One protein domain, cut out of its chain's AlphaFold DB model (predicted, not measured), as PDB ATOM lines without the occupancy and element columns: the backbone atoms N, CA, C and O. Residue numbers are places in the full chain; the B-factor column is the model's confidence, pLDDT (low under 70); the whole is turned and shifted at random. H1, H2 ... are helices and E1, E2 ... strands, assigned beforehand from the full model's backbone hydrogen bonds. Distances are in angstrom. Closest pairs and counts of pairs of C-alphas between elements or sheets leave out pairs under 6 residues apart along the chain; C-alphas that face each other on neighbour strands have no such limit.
ATOM      1  N   ASP A  78     -39.006  -8.358 -18.651       94.31
ATOM      2  CA  ASP A  78     -38.404  -7.452 -17.659       94.31
ATOM      3  C   ASP A  78     -36.922  -7.743 -17.376       94.31
ATOM      4  O   ASP A  78     -36.198  -6.865 -16.918       94.31
ATOM      5  N   LYS A  79     -36.451  -8.962 -17.671       94.19
ATOM      6  CA  LYS A  79     -35.045  -9.364 -17.504       94.19
ATOM      7  C   LYS A  79     -34.219  -9.185 -18.778       94.19
ATOM      8  O   LYS A  79     -33.011  -9.431 -18.754       94.19
ATOM      9  N   LEU A  80     -34.852  -8.811 -19.889       95.31
ATOM     10  CA  LEU A  80     -34.177  -8.553 -21.156       95.31
ATOM     11  C   LEU A  80     -33.644  -7.119 -21.171       95.31
ATOM     12  O   LEU A  80     -34.292  -6.190 -20.697       95.31
ATOM     13  N   TRP A  81     -32.445  -6.935 -21.713       95.69
ATOM     14  CA  TRP A  81     -31.803  -5.625 -21.801       95.69
ATOM     15  C   TRP A  81     -32.099  -4.934 -23.135       95.69
ATOM     16  O   TRP A  81     -32.507  -5.554 -24.120       95.69
ATOM     17  N   VAL A  82     -31.847  -3.625 -23.177       95.00
ATOM     18  CA  VAL A  82     -32.032  -2.801 -24.377       95.00
ATOM     19  C   VAL A  82     -31.196  -3.346 -25.540       95.00
ATOM     20  O   VAL A  82     -30.007  -3.636 -25.395       95.00
ATOM     21  N   GLY A  83     -31.828  -3.489 -26.707       94.38
ATOM     22  CA  GLY A  83     -31.195  -4.026 -27.913       94.38
ATOM     23  C   GLY A  83     -31.092  -5.554 -27.951       94.38
ATOM     24  O   GLY A  83     -30.509  -6.086 -28.896       94.38
ATOM     25  N   TYR A  84     -31.660  -6.274 -26.969       96.75
ATOM     26  CA  TYR A  84     -31.695  -7.738 -26.978       96.75
ATOM     27  C   TYR A  84     -32.297  -8.281 -28.279       96.75
ATOM     28  O   TYR A  84     -31.664  -9.128 -28.908       96.75
ATOM     29  N   ASP A  85     -33.462  -7.778 -28.698       94.25
ATOM     30  CA  ASP A  85     -34.203  -8.283 -29.863       94.25
ATOM     31  C   ASP A  85     -33.426  -8.108 -31.171       94.25
ATOM     32  O   ASP A  85     -33.349  -9.020 -31.993       94.25
ATOM     33  N   GLU A  86     -32.795  -6.948 -31.352       96.12
ATOM     34  CA  GLU A  86     -31.975  -6.667 -32.528       96.12
ATOM     35  C   GLU A  86     -30.754  -7.591 -32.587       96.12
ATOM     36  O   GLU A  86     -30.482  -8.201 -33.622       96.12
ATOM     37  N   LYS A  87     -30.066  -7.762 -31.451       96.38
ATOM     38  CA  LYS A  87     -28.874  -8.613 -31.316       96.38
ATOM     39  C   LYS A  87     -29.186 -10.112 -31.283       96.38
ATOM     40  O   LYS A  87     -28.278 -10.928 -31.409       96.38
ATOM     41  N   SER A  88     -30.454 -10.484 -31.118       96.88
ATOM     42  CA  SER A  88     -30.931 -11.870 -31.187       96.88
ATOM     43  C   SER A  88     -31.050 -12.391 -32.620       96.88
ATOM     44  O   SER A  88     -31.203 -13.597 -32.812       96.88
ATOM     45  N   LYS A  89     -30.989 -11.525 -33.635       95.69
ATOM     46  CA  LYS A  89     -31.068 -11.938 -35.040       95.69
ATOM     47  C   LYS A  89     -29.869 -12.803 -35.438       95.69
ATOM     48  O   LYS A  89     -28.796 -12.722 -34.845       95.69
ATOM     49  N   SER A  90     -30.062 -13.635 -36.458       95.69
ATOM     50  CA  SER A  90     -29.009 -14.508 -36.983       95.69
ATOM     51  C   SER A  90     -27.822 -13.691 -37.502       95.69
ATOM     52  O   SER A  90     -28.003 -12.739 -38.263       95.69
ATOM     53  N   ASN A  91     -26.611 -14.044 -37.071       94.25
ATOM     54  CA  ASN A  91     -25.370 -13.400 -37.497       94.25
ATOM     55  C   ASN A  91     -24.196 -14.387 -37.361       94.25
ATOM     56  O   ASN A  91     -24.123 -15.063 -36.334       94.25
ATOM     57  N   PRO A  92     -23.251 -14.458 -38.321       93.69
ATOM     58  CA  PRO A  92     -22.074 -15.325 -38.207       93.69
ATOM     59  C   PRO A  92     -21.214 -15.068 -36.964       93.69
ATOM     60  O   PRO A  92     -20.567 -15.985 -36.463       93.69
ATOM     61  N   LYS A  93     -21.186 -13.825 -36.467       94.94
ATOM     62  CA  LYS A  93     -20.453 -13.466 -35.252       94.94
ATOM     63  C   LYS A  93     -21.402 -13.420 -34.053       94.94
ATOM     64  O   LYS A  93     -22.495 -12.861 -34.180       94.94
ATOM     65  N   PRO A  94     -20.980 -13.931 -32.882       94.94
ATOM     66  CA  PRO A  94     -21.732 -13.744 -31.653       94.94
ATOM     67  C   PRO A  94     -21.941 -12.253 -31.351       94.94
ATOM     68  O   PRO A  94     -21.060 -11.436 -31.644       94.94
ATOM     69  N   PRO A  95     -23.079 -11.880 -30.747       96.75
ATOM     70  CA  PRO A  95     -23.359 -10.494 -30.410       96.75
ATOM     71  C   PRO A  95     -22.446  -9.993 -29.279       96.75
ATOM     72  O   PRO A  95     -21.866 -10.769 -28.517       96.75
ATOM     73  N   SER A  96     -22.340  -8.670 -29.129       96.25
ATOM     74  CA  SER A  96     -21.455  -8.038 -28.133       96.25
ATOM     75  C   SER A  96     -21.784  -8.409 -26.678       96.25
ATOM     76  O   SER A  96     -20.954  -8.258 -25.791       96.25
ATOM     77  N   ASP A  97     -23.014  -8.854 -26.426       96.38
ATOM     78  CA  ASP A  97     -23.572  -9.253 -25.130       96.38
ATOM     79  C   ASP A  97     -23.523 -10.782 -24.916       96.38
ATOM     80  O   ASP A  97     -24.192 -11.318 -24.031       96.38
ATOM     81  N   TRP A  98     -22.729 -11.511 -25.708       96.25
ATOM     82  CA  TRP A  98     -22.701 -12.976 -25.694       96.25
ATOM     83  C   TRP A  98     -22.418 -13.588 -24.317       96.25
ATOM     84  O   TRP A  98     -23.058 -14.563 -23.927       96.25
ATOM     85  N   ILE A  99     -21.504 -12.994 -23.545       95.12
ATOM     86  CA  ILE A  99     -21.176 -13.464 -22.191       95.12
ATOM     87  C   ILE A  99     -22.399 -13.349 -21.268       95.12
ATOM     88  O   ILE A  99     -22.710 -14.289 -20.536       95.12
ATOM     89  N   GLN A 100     -23.135 -12.236 -21.351       96.00
ATOM     90  CA  GLN A 100     -24.362 -12.014 -20.585       96.00
ATOM     91  C   GLN A 100     -25.463 -13.001 -20.999       96.00
ATOM     92  O   GLN A 100     -26.135 -13.565 -20.136       96.00
ATOM     93  N   ARG A 101     -25.616 -13.272 -22.304       96.50
ATOM     94  CA  ARG A 101     -26.555 -14.292 -22.816       96.50
ATOM     95  C   ARG A 101     -26.221 -15.676 -22.281       96.50
ATOM     96  O   ARG A 101     -27.108 -16.373 -21.797       96.50
ATOM     97  N   LYS A 102     -24.946 -16.061 -22.327       96.88
ATOM     98  CA  LYS A 102     -24.473 -17.353 -21.829       96.88
ATOM     99  C   LYS A 102     -24.760 -17.522 -20.336       96.88
ATOM    100  O   LYS A 102     -25.285 -18.558 -19.943       96.88
ATOM    101  N   ASP A 103     -24.462 -16.511 -19.519       96.12
ATOM    102  CA  ASP A 103     -24.758 -16.537 -18.080       96.12
ATOM    103  C   ASP A 103     -26.267 -16.614 -17.801       96.12
ATOM    104  O   ASP A 103     -26.717 -17.406 -16.975       96.12
ATOM    105  N   MET A 104     -27.074 -15.847 -18.531       96.88
ATOM    106  CA  MET A 104     -28.519 -15.842 -18.335       96.88
ATOM    107  C   MET A 104     -29.171 -17.174 -18.762       96.88
ATOM    108  O   MET A 104     -30.002 -17.703 -18.024       96.88
ATOM    109  N   ALA A 105     -28.765 -17.756 -19.899       97.38
ATOM    110  CA  ALA A 105     -29.214 -19.086 -20.330       97.38
ATOM    111  C   ALA A 105     -28.810 -20.167 -19.314       97.38
ATOM    112  O   ALA A 105     -29.624 -20.991 -18.906       97.38
ATOM    113  N   HIS A 106     -27.579 -20.084 -18.807       97.31
ATOM    114  CA  HIS A 106     -27.077 -20.988 -17.782       97.31
ATOM    115  C   HIS A 106     -27.917 -20.953 -16.493       97.31
ATOM    116  O   HIS A 106     -28.238 -21.997 -15.921       97.31
ATOM    117  N   ARG A 107     -28.318 -19.757 -16.041       96.19
ATOM    118  CA  ARG A 107     -29.210 -19.591 -14.881       96.19
ATOM    119  C   ARG A 107     -30.627 -20.080 -15.161       96.19
ATOM    120  O   ARG A 107     -31.218 -20.706 -14.286       96.19
ATOM    121  N   ARG A 108     -31.163 -19.809 -16.356       96.69
ATOM    122  CA  ARG A 108     -32.487 -20.282 -16.790       96.69
ATOM    123  C   ARG A 108     -32.593 -21.804 -16.690       96.69
ATOM    124  O   ARG A 108     -33.608 -22.310 -16.222       96.69
ATOM    125  N   ASP A 109     -31.530 -22.508 -17.064       95.94
ATOM    126  CA  ASP A 109     -31.493 -23.972 -17.098       95.94
ATOM    127  C   ASP A 109     -31.073 -24.589 -15.756       95.94
ATOM    128  O   ASP A 109     -30.630 -25.730 -15.710       95.94
ATOM    129  N   ASN A 110     -31.183 -23.845 -14.647       96.31
ATOM    130  CA  ASN A 110     -30.793 -24.291 -13.303       96.31
ATOM    131  C   ASN A 110     -29.367 -24.854 -13.231       96.31
ATOM    132  O   ASN A 110     -29.077 -25.727 -12.414       96.31
ATOM    133  N   ARG A 111     -28.469 -24.340 -14.079       97.00
ATOM    134  CA  ARG A 111     -27.064 -24.743 -14.129       97.00
ATOM    135  C   ARG A 111     -26.847 -26.228 -14.400       97.00
ATOM    136  O   ARG A 111     -25.913 -26.821 -13.865       97.00
ATOM    137  N   VAL A 112     -27.694 -26.846 -15.219       97.50
ATOM    138  CA  VAL A 112     -27.500 -28.235 -15.649       97.50
ATOM    139  C   VAL A 112     -27.325 -28.343 -17.157       97.50
ATOM    140  O   VAL A 112     -27.884 -27.576 -17.932       97.50
ATOM    141  N   CYS A 113     -26.537 -29.328 -17.580       98.38
ATOM    142  CA  CYS A 113     -26.417 -29.729 -18.974       98.38
ATOM    143  C   CYS A 113     -27.769 -30.238 -19.483       98.38
ATOM    144  O   CYS A 113     -28.365 -31.141 -18.887       98.38
ATOM    145  N   ASP A 114     -28.220 -29.723 -20.623       98.31
ATOM    146  CA  ASP A 114     -29.525 -30.087 -21.161       98.31
ATOM    147  C   ASP A 114     -29.589 -31.566 -21.574       98.31
ATOM    148  O   ASP A 114     -30.573 -32.253 -21.304       98.31
ATOM    149  N   ARG A 115     -28.494 -32.117 -22.108       98.06
ATOM    150  CA  ARG A 115     -28.442 -33.522 -22.531       98.06
ATOM    151  C   ARG A 115     -28.379 -34.512 -21.370       98.06
ATOM    152  O   ARG A 115     -29.179 -35.436 -21.318       98.06
ATOM    153  N   CYS A 116     -27.414 -34.363 -20.461       98.12
ATOM    154  CA  CYS A 116     -27.134 -35.386 -19.442       98.12
ATOM    155  C   CYS A 116     -27.546 -35.003 -18.015       98.12
ATOM    156  O   CYS A 116     -27.549 -35.861 -17.136       98.12
ATOM    157  N   GLY A 117     -27.898 -33.741 -17.762       97.81
ATOM    158  CA  GLY A 117     -28.255 -33.255 -16.427       97.81
ATOM    159  C   GLY A 117     -27.061 -32.970 -15.511       97.81
ATOM    160  O   GLY A 117     -27.266 -32.658 -14.344       97.81
ATOM    161  N   HIS A 118     -25.828 -33.056 -16.020       97.75
ATOM    162  CA  HIS A 118     -24.632 -32.725 -15.247       97.75
ATOM    163  C   HIS A 118     -24.638 -31.271 -14.789       97.75
ATOM    164  O   HIS A 118     -24.886 -30.378 -15.598       97.75
ATOM    165  N   MET A 119     -24.330 -31.037 -13.515       97.25
ATOM    166  CA  MET A 119     -24.248 -29.693 -12.955       97.25
ATOM    167  C   MET A 119     -23.048 -28.930 -13.532       97.25
ATOM    168  O   MET A 119     -21.932 -29.438 -13.571       97.25
ATOM    169  N   LEU A 120     -23.290 -27.699 -13.968       96.69
ATOM    170  CA  LEU A 120     -22.321 -26.773 -14.542       96.69
ATOM    171  C   LEU A 120     -22.077 -25.679 -13.498       96.69
ATOM    172  O   LEU A 120     -22.871 -24.760 -13.331       96.69
ATOM    173  N   LEU A 121     -21.022 -25.811 -12.695       92.31
ATOM    174  CA  LEU A 121     -20.827 -24.920 -11.542       92.31
ATOM    175  C   LEU A 121     -20.576 -23.475 -11.981       92.31
ATOM    176  O   LEU A 121     -21.041 -22.533 -11.331       92.31
ATOM    177  N   THR A 122     -19.874 -23.312 -13.099       92.06
ATOM    178  CA  THR A 122     -19.454 -22.018 -13.627       92.06
ATOM    179  C   THR A 122     -19.847 -21.852 -15.090       92.06
ATOM    180  O   THR A 122     -20.026 -22.814 -15.833       92.06
ATOM    181  N   THR A 123     -19.945 -20.606 -15.548       90.38
ATOM    182  CA  THR A 123     -20.216 -20.308 -16.962       90.38
ATOM    183  C   THR A 123     -19.069 -20.712 -17.891       90.38
ATOM    184  O   THR A 123     -19.298 -20.841 -19.096       90.38
ATOM    185  N   SER A 124     -17.853 -20.946 -17.384       91.56
ATOM    186  CA  SER A 124     -16.751 -21.524 -18.166       91.56
ATOM    187  C   SER A 124     -16.986 -22.994 -18.519       91.56
ATOM    188  O   SER A 124     -16.554 -23.416 -19.586       91.56
ATOM    189  N   ASP A 125     -17.743 -23.733 -17.702       90.56
ATOM    190  CA  ASP A 125     -18.068 -25.151 -17.941       90.56
ATOM    191  C   ASP A 125     -19.160 -25.340 -19.007       90.56
ATOM    192  O   ASP A 125     -19.394 -26.445 -19.504       90.56
ATOM    193  N   VAL A 126     -19.854 -24.250 -19.341       96.44
ATOM    194  CA  VAL A 126     -20.994 -24.247 -20.252       96.44
ATOM    195  C   VAL A 126     -20.505 -24.108 -21.689       96.44
ATOM    196  O   VAL A 126     -19.812 -23.157 -22.046       96.44
ATOM    197  N   TYR A 127     -20.958 -24.999 -22.554       97.31
ATOM    198  CA  TYR A 127     -20.860 -24.865 -23.999       97.31
ATOM    199  C   TYR A 127     -22.254 -24.570 -24.536       97.31
ATOM    200  O   TYR A 127     -23.207 -25.254 -24.171       97.31
ATOM    201  N   ILE A 128     -22.382 -23.537 -25.370       97.25
ATOM    202  CA  ILE A 128     -23.665 -23.222 -25.995       97.25
ATOM    203  C   ILE A 128     -23.749 -23.929 -27.339       97.25
ATOM    204  O   ILE A 128     -22.867 -23.781 -28.182       97.25
ATOM    205  N   ASN A 129     -24.826 -24.682 -27.515       97.00
ATOM    206  CA  ASN A 129     -25.249 -25.212 -28.799       97.00
ATOM    207  C   ASN A 129     -26.568 -24.544 -29.209       97.00
ATOM    208  O   ASN A 129     -27.218 -23.895 -28.386       97.00
ATOM    209  N   PHE A 130     -26.966 -24.703 -30.466       97.44
ATOM    210  CA  PHE A 130     -28.170 -24.074 -30.994       97.44
ATOM    211  C   PHE A 130     -29.226 -25.112 -31.343       97.44
ATOM    212  O   PHE A 130     -28.890 -26.165 -31.887       97.44
ATOM    213  N   VAL A 131     -30.497 -24.821 -31.053       97.38
ATOM    214  CA  VAL A 131     -31.627 -25.663 -31.490       97.38
ATOM    215  C   VAL A 131     -31.678 -25.695 -33.014       97.38
ATOM    216  O   VAL A 131     -31.700 -26.762 -33.622       97.38
ATOM    217  N   LYS A 132     -31.627 -24.506 -33.613       97.12
ATOM    218  CA  LYS A 132     -31.449 -24.258 -35.035       97.12
ATOM    219  C   LYS A 132     -30.109 -23.560 -35.229       97.12
ATOM    220  O   LYS A 132     -29.892 -22.488 -34.665       97.12
ATOM    221  N   ASP A 133     -29.224 -24.156 -36.018       95.88
ATOM    222  CA  ASP A 133     -27.880 -23.618 -36.225       95.88
ATOM    223  C   ASP A 133     -27.909 -22.237 -36.897       95.88
ATOM    224  O   ASP A 133     -28.811 -21.923 -37.683       95.88
ATOM    225  N   ILE A 134     -26.908 -21.405 -36.588       95.75
ATOM    226  CA  ILE A 134     -26.788 -20.036 -37.112       95.75
ATOM    227  C   ILE A 134     -26.746 -20.032 -38.645       95.75
ATOM    228  O   ILE A 134     -27.453 -19.248 -39.270       95.75
ATOM    229  N   GLU A 135     -25.995 -20.954 -39.252       94.00
ATOM    230  CA  GLU A 135     -25.897 -21.116 -40.713       94.00
ATOM    231  C   GLU A 135     -27.244 -21.416 -41.387       94.00
ATOM    232  O   GLU A 135     -27.458 -21.054 -42.539       94.00
ATOM    233  N   ASN A 136     -28.185 -21.996 -40.640       95.06
ATOM    234  CA  ASN A 136     -29.527 -22.322 -41.113       95.06
ATOM    235  C   ASN A 136     -30.551 -21.220 -40.779       95.06
ATOM    236  O   ASN A 136     -31.758 -21.407 -40.952       95.06
ATOM    237  N   GLY A 137     -30.101 -20.062 -40.282       94.88
ATOM    238  CA  GLY A 137     -30.948 -18.932 -39.895       94.88
ATOM    239  C   GLY A 137     -31.451 -18.993 -38.451       94.88
ATOM    240  O   GLY A 137     -32.483 -18.400 -38.137       94.88
ATOM    241  N   GLY A 138     -30.778 -19.741 -37.574       97.12
ATOM    242  CA  GLY A 138     -30.980 -19.658 -36.128       97.12
ATOM    243  C   GLY A 138     -30.481 -18.334 -35.547       97.12
ATOM    244  O   GLY A 138     -29.521 -17.750 -36.053       97.12
ATOM    245  N   GLY A 139     -31.142 -17.851 -34.494       97.31
ATOM    246  CA  GLY A 139     -30.795 -16.611 -33.796       97.31
ATOM    247  C   GLY A 139     -30.062 -16.831 -32.470       97.31
ATOM    248  O   GLY A 139     -29.844 -17.958 -32.030       97.31
ATOM    249  N   TYR A 140     -29.729 -15.731 -31.802       97.81
ATOM    250  CA  TYR A 140     -29.152 -15.698 -30.454       97.81
ATOM    251  C   TYR A 140     -30.205 -15.454 -29.360       97.81
ATOM    252  O   TYR A 140     -29.859 -15.062 -28.240       97.81
ATOM    253  N   ASN A 141     -31.487 -15.651 -29.677       97.62
ATOM    254  CA  ASN A 141     -32.574 -15.612 -28.706       97.62
ATOM    255  C   ASN A 141     -32.499 -16.820 -27.762       97.62
ATOM    256  O   ASN A 141     -32.078 -17.904 -28.164       97.62
ATOM    257  N   PHE A 142     -32.917 -16.643 -26.509       98.19
ATOM    258  CA  PHE A 142     -32.779 -17.662 -25.467       98.19
ATOM    259  C   PHE A 142     -33.384 -19.011 -25.852       98.19
ATOM    260  O   PHE A 142     -32.768 -20.044 -25.601       98.19
ATOM    261  N   GLU A 143     -34.530 -19.021 -26.520       97.62
ATOM    262  CA  GLU A 143     -35.223 -20.233 -26.957       97.62
ATOM    263  C   GLU A 143     -34.386 -21.083 -27.930       97.62
ATOM    264  O   GLU A 143     -34.645 -22.276 -28.083       97.62
ATOM    265  N   ASN A 144     -33.366 -20.491 -28.562       98.31
ATOM    266  CA  ASN A 144     -32.427 -21.189 -29.432       98.31
ATOM    267  C   ASN A 144     -31.135 -21.635 -28.720       98.31
ATOM    268  O   ASN A 144     -30.379 -22.398 -29.310       98.31
ATOM    269  N   LEU A 145     -30.848 -21.178 -27.494       98.12
ATOM    270  CA  LEU A 145     -29.579 -21.442 -26.798       98.12
ATOM    271  C   LEU A 145     -29.689 -22.637 -25.848       98.12
ATOM    272  O   LEU A 145     -30.393 -22.557 -24.844       98.12
ATOM    273  N   ILE A 146     -28.931 -23.699 -26.121       98.19
ATOM    274  CA  ILE A 146     -28.847 -24.922 -25.310       98.19
ATOM    275  C   ILE A 146     -27.545 -24.913 -24.502       98.19
ATOM    276  O   ILE A 146     -26.464 -24.809 -25.086       98.19
ATOM    277  N   CYS A 147     -27.620 -25.094 -23.182       98.19
ATOM    278  CA  CYS A 147     -26.445 -25.249 -22.320       98.19
ATOM    279  C   CYS A 147     -26.001 -26.719 -22.214       98.19
ATOM    280  O   CYS A 147     -26.759 -27.578 -21.771       98.19
ATOM    281  N   LEU A 148     -24.749 -27.018 -22.564       98.44
ATOM    282  CA  LEU A 148     -24.168 -28.364 -22.506       98.44
ATOM    283  C   LEU A 148     -22.864 -28.392 -21.704       98.44
ATOM    284  O   LEU A 148     -22.124 -27.413 -21.672       98.44
ATOM    285  N   CYS A 149     -22.544 -29.547 -21.114       98.06
ATOM    286  CA  CYS A 149     -21.195 -29.823 -20.618       98.06
ATOM    287  C   CYS A 149     -20.231 -30.119 -21.778       98.06
ATOM    288  O   CYS A 149     -20.659 -30.430 -22.895       98.06
TER     289      CYS A 149
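AT A GLANCE: This is residues 78 to 149 of the 180 residues of the protein "HNH endonuclease" of Arcobacter aquimarinus (UniProt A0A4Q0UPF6). There is little regular structure: loops surround a small core, the hairpin of E1 and E2 with H2 packed on it, mainly at E2. Residues 109 to 126 loop round one end; short H1 is toward the other. The 72 printed residues hold two named helices, then two antiparallel strands, 23 residues in all; the class is mixed. The whole is compact, radius of gyration of the C-alphas 11.9 A, spanning 31 by 28 by 18 A.

HOW THE PARTS SIT: E1, residues 127 to 130, and E2, residues 145 to 148, form an antiparallel hairpin; N 129 and O 146 are within hydrogen-bond range at 2.9 A. H2, residues 98 to 108, has every O i to N i+4 pair within range; its closest C-alpha pair with E2 is His 106 and Cys 147, 6.3 A. H1, residues 84 to 87, too short for such O to N pairs, is apart from H2, E1 and E2.

IN THESE COORDINATES: H2 is 15.1 A long, E1 10.1 A, E2 9.8 A, H1 5.2 A. H1 begins at C-alpha 84 (-31.695, -7.738, -26.978); E2 ends at C-alpha 148 (-24.168, -28.364, -22.506).

THE WHOLE: The farthest C-alphas, Val 82 and Cys 116, are 33.3 A apart. Links H2 to E1 and E1 to E2 are long. The printed part has no cut; no printed residue is under pLDDT 70.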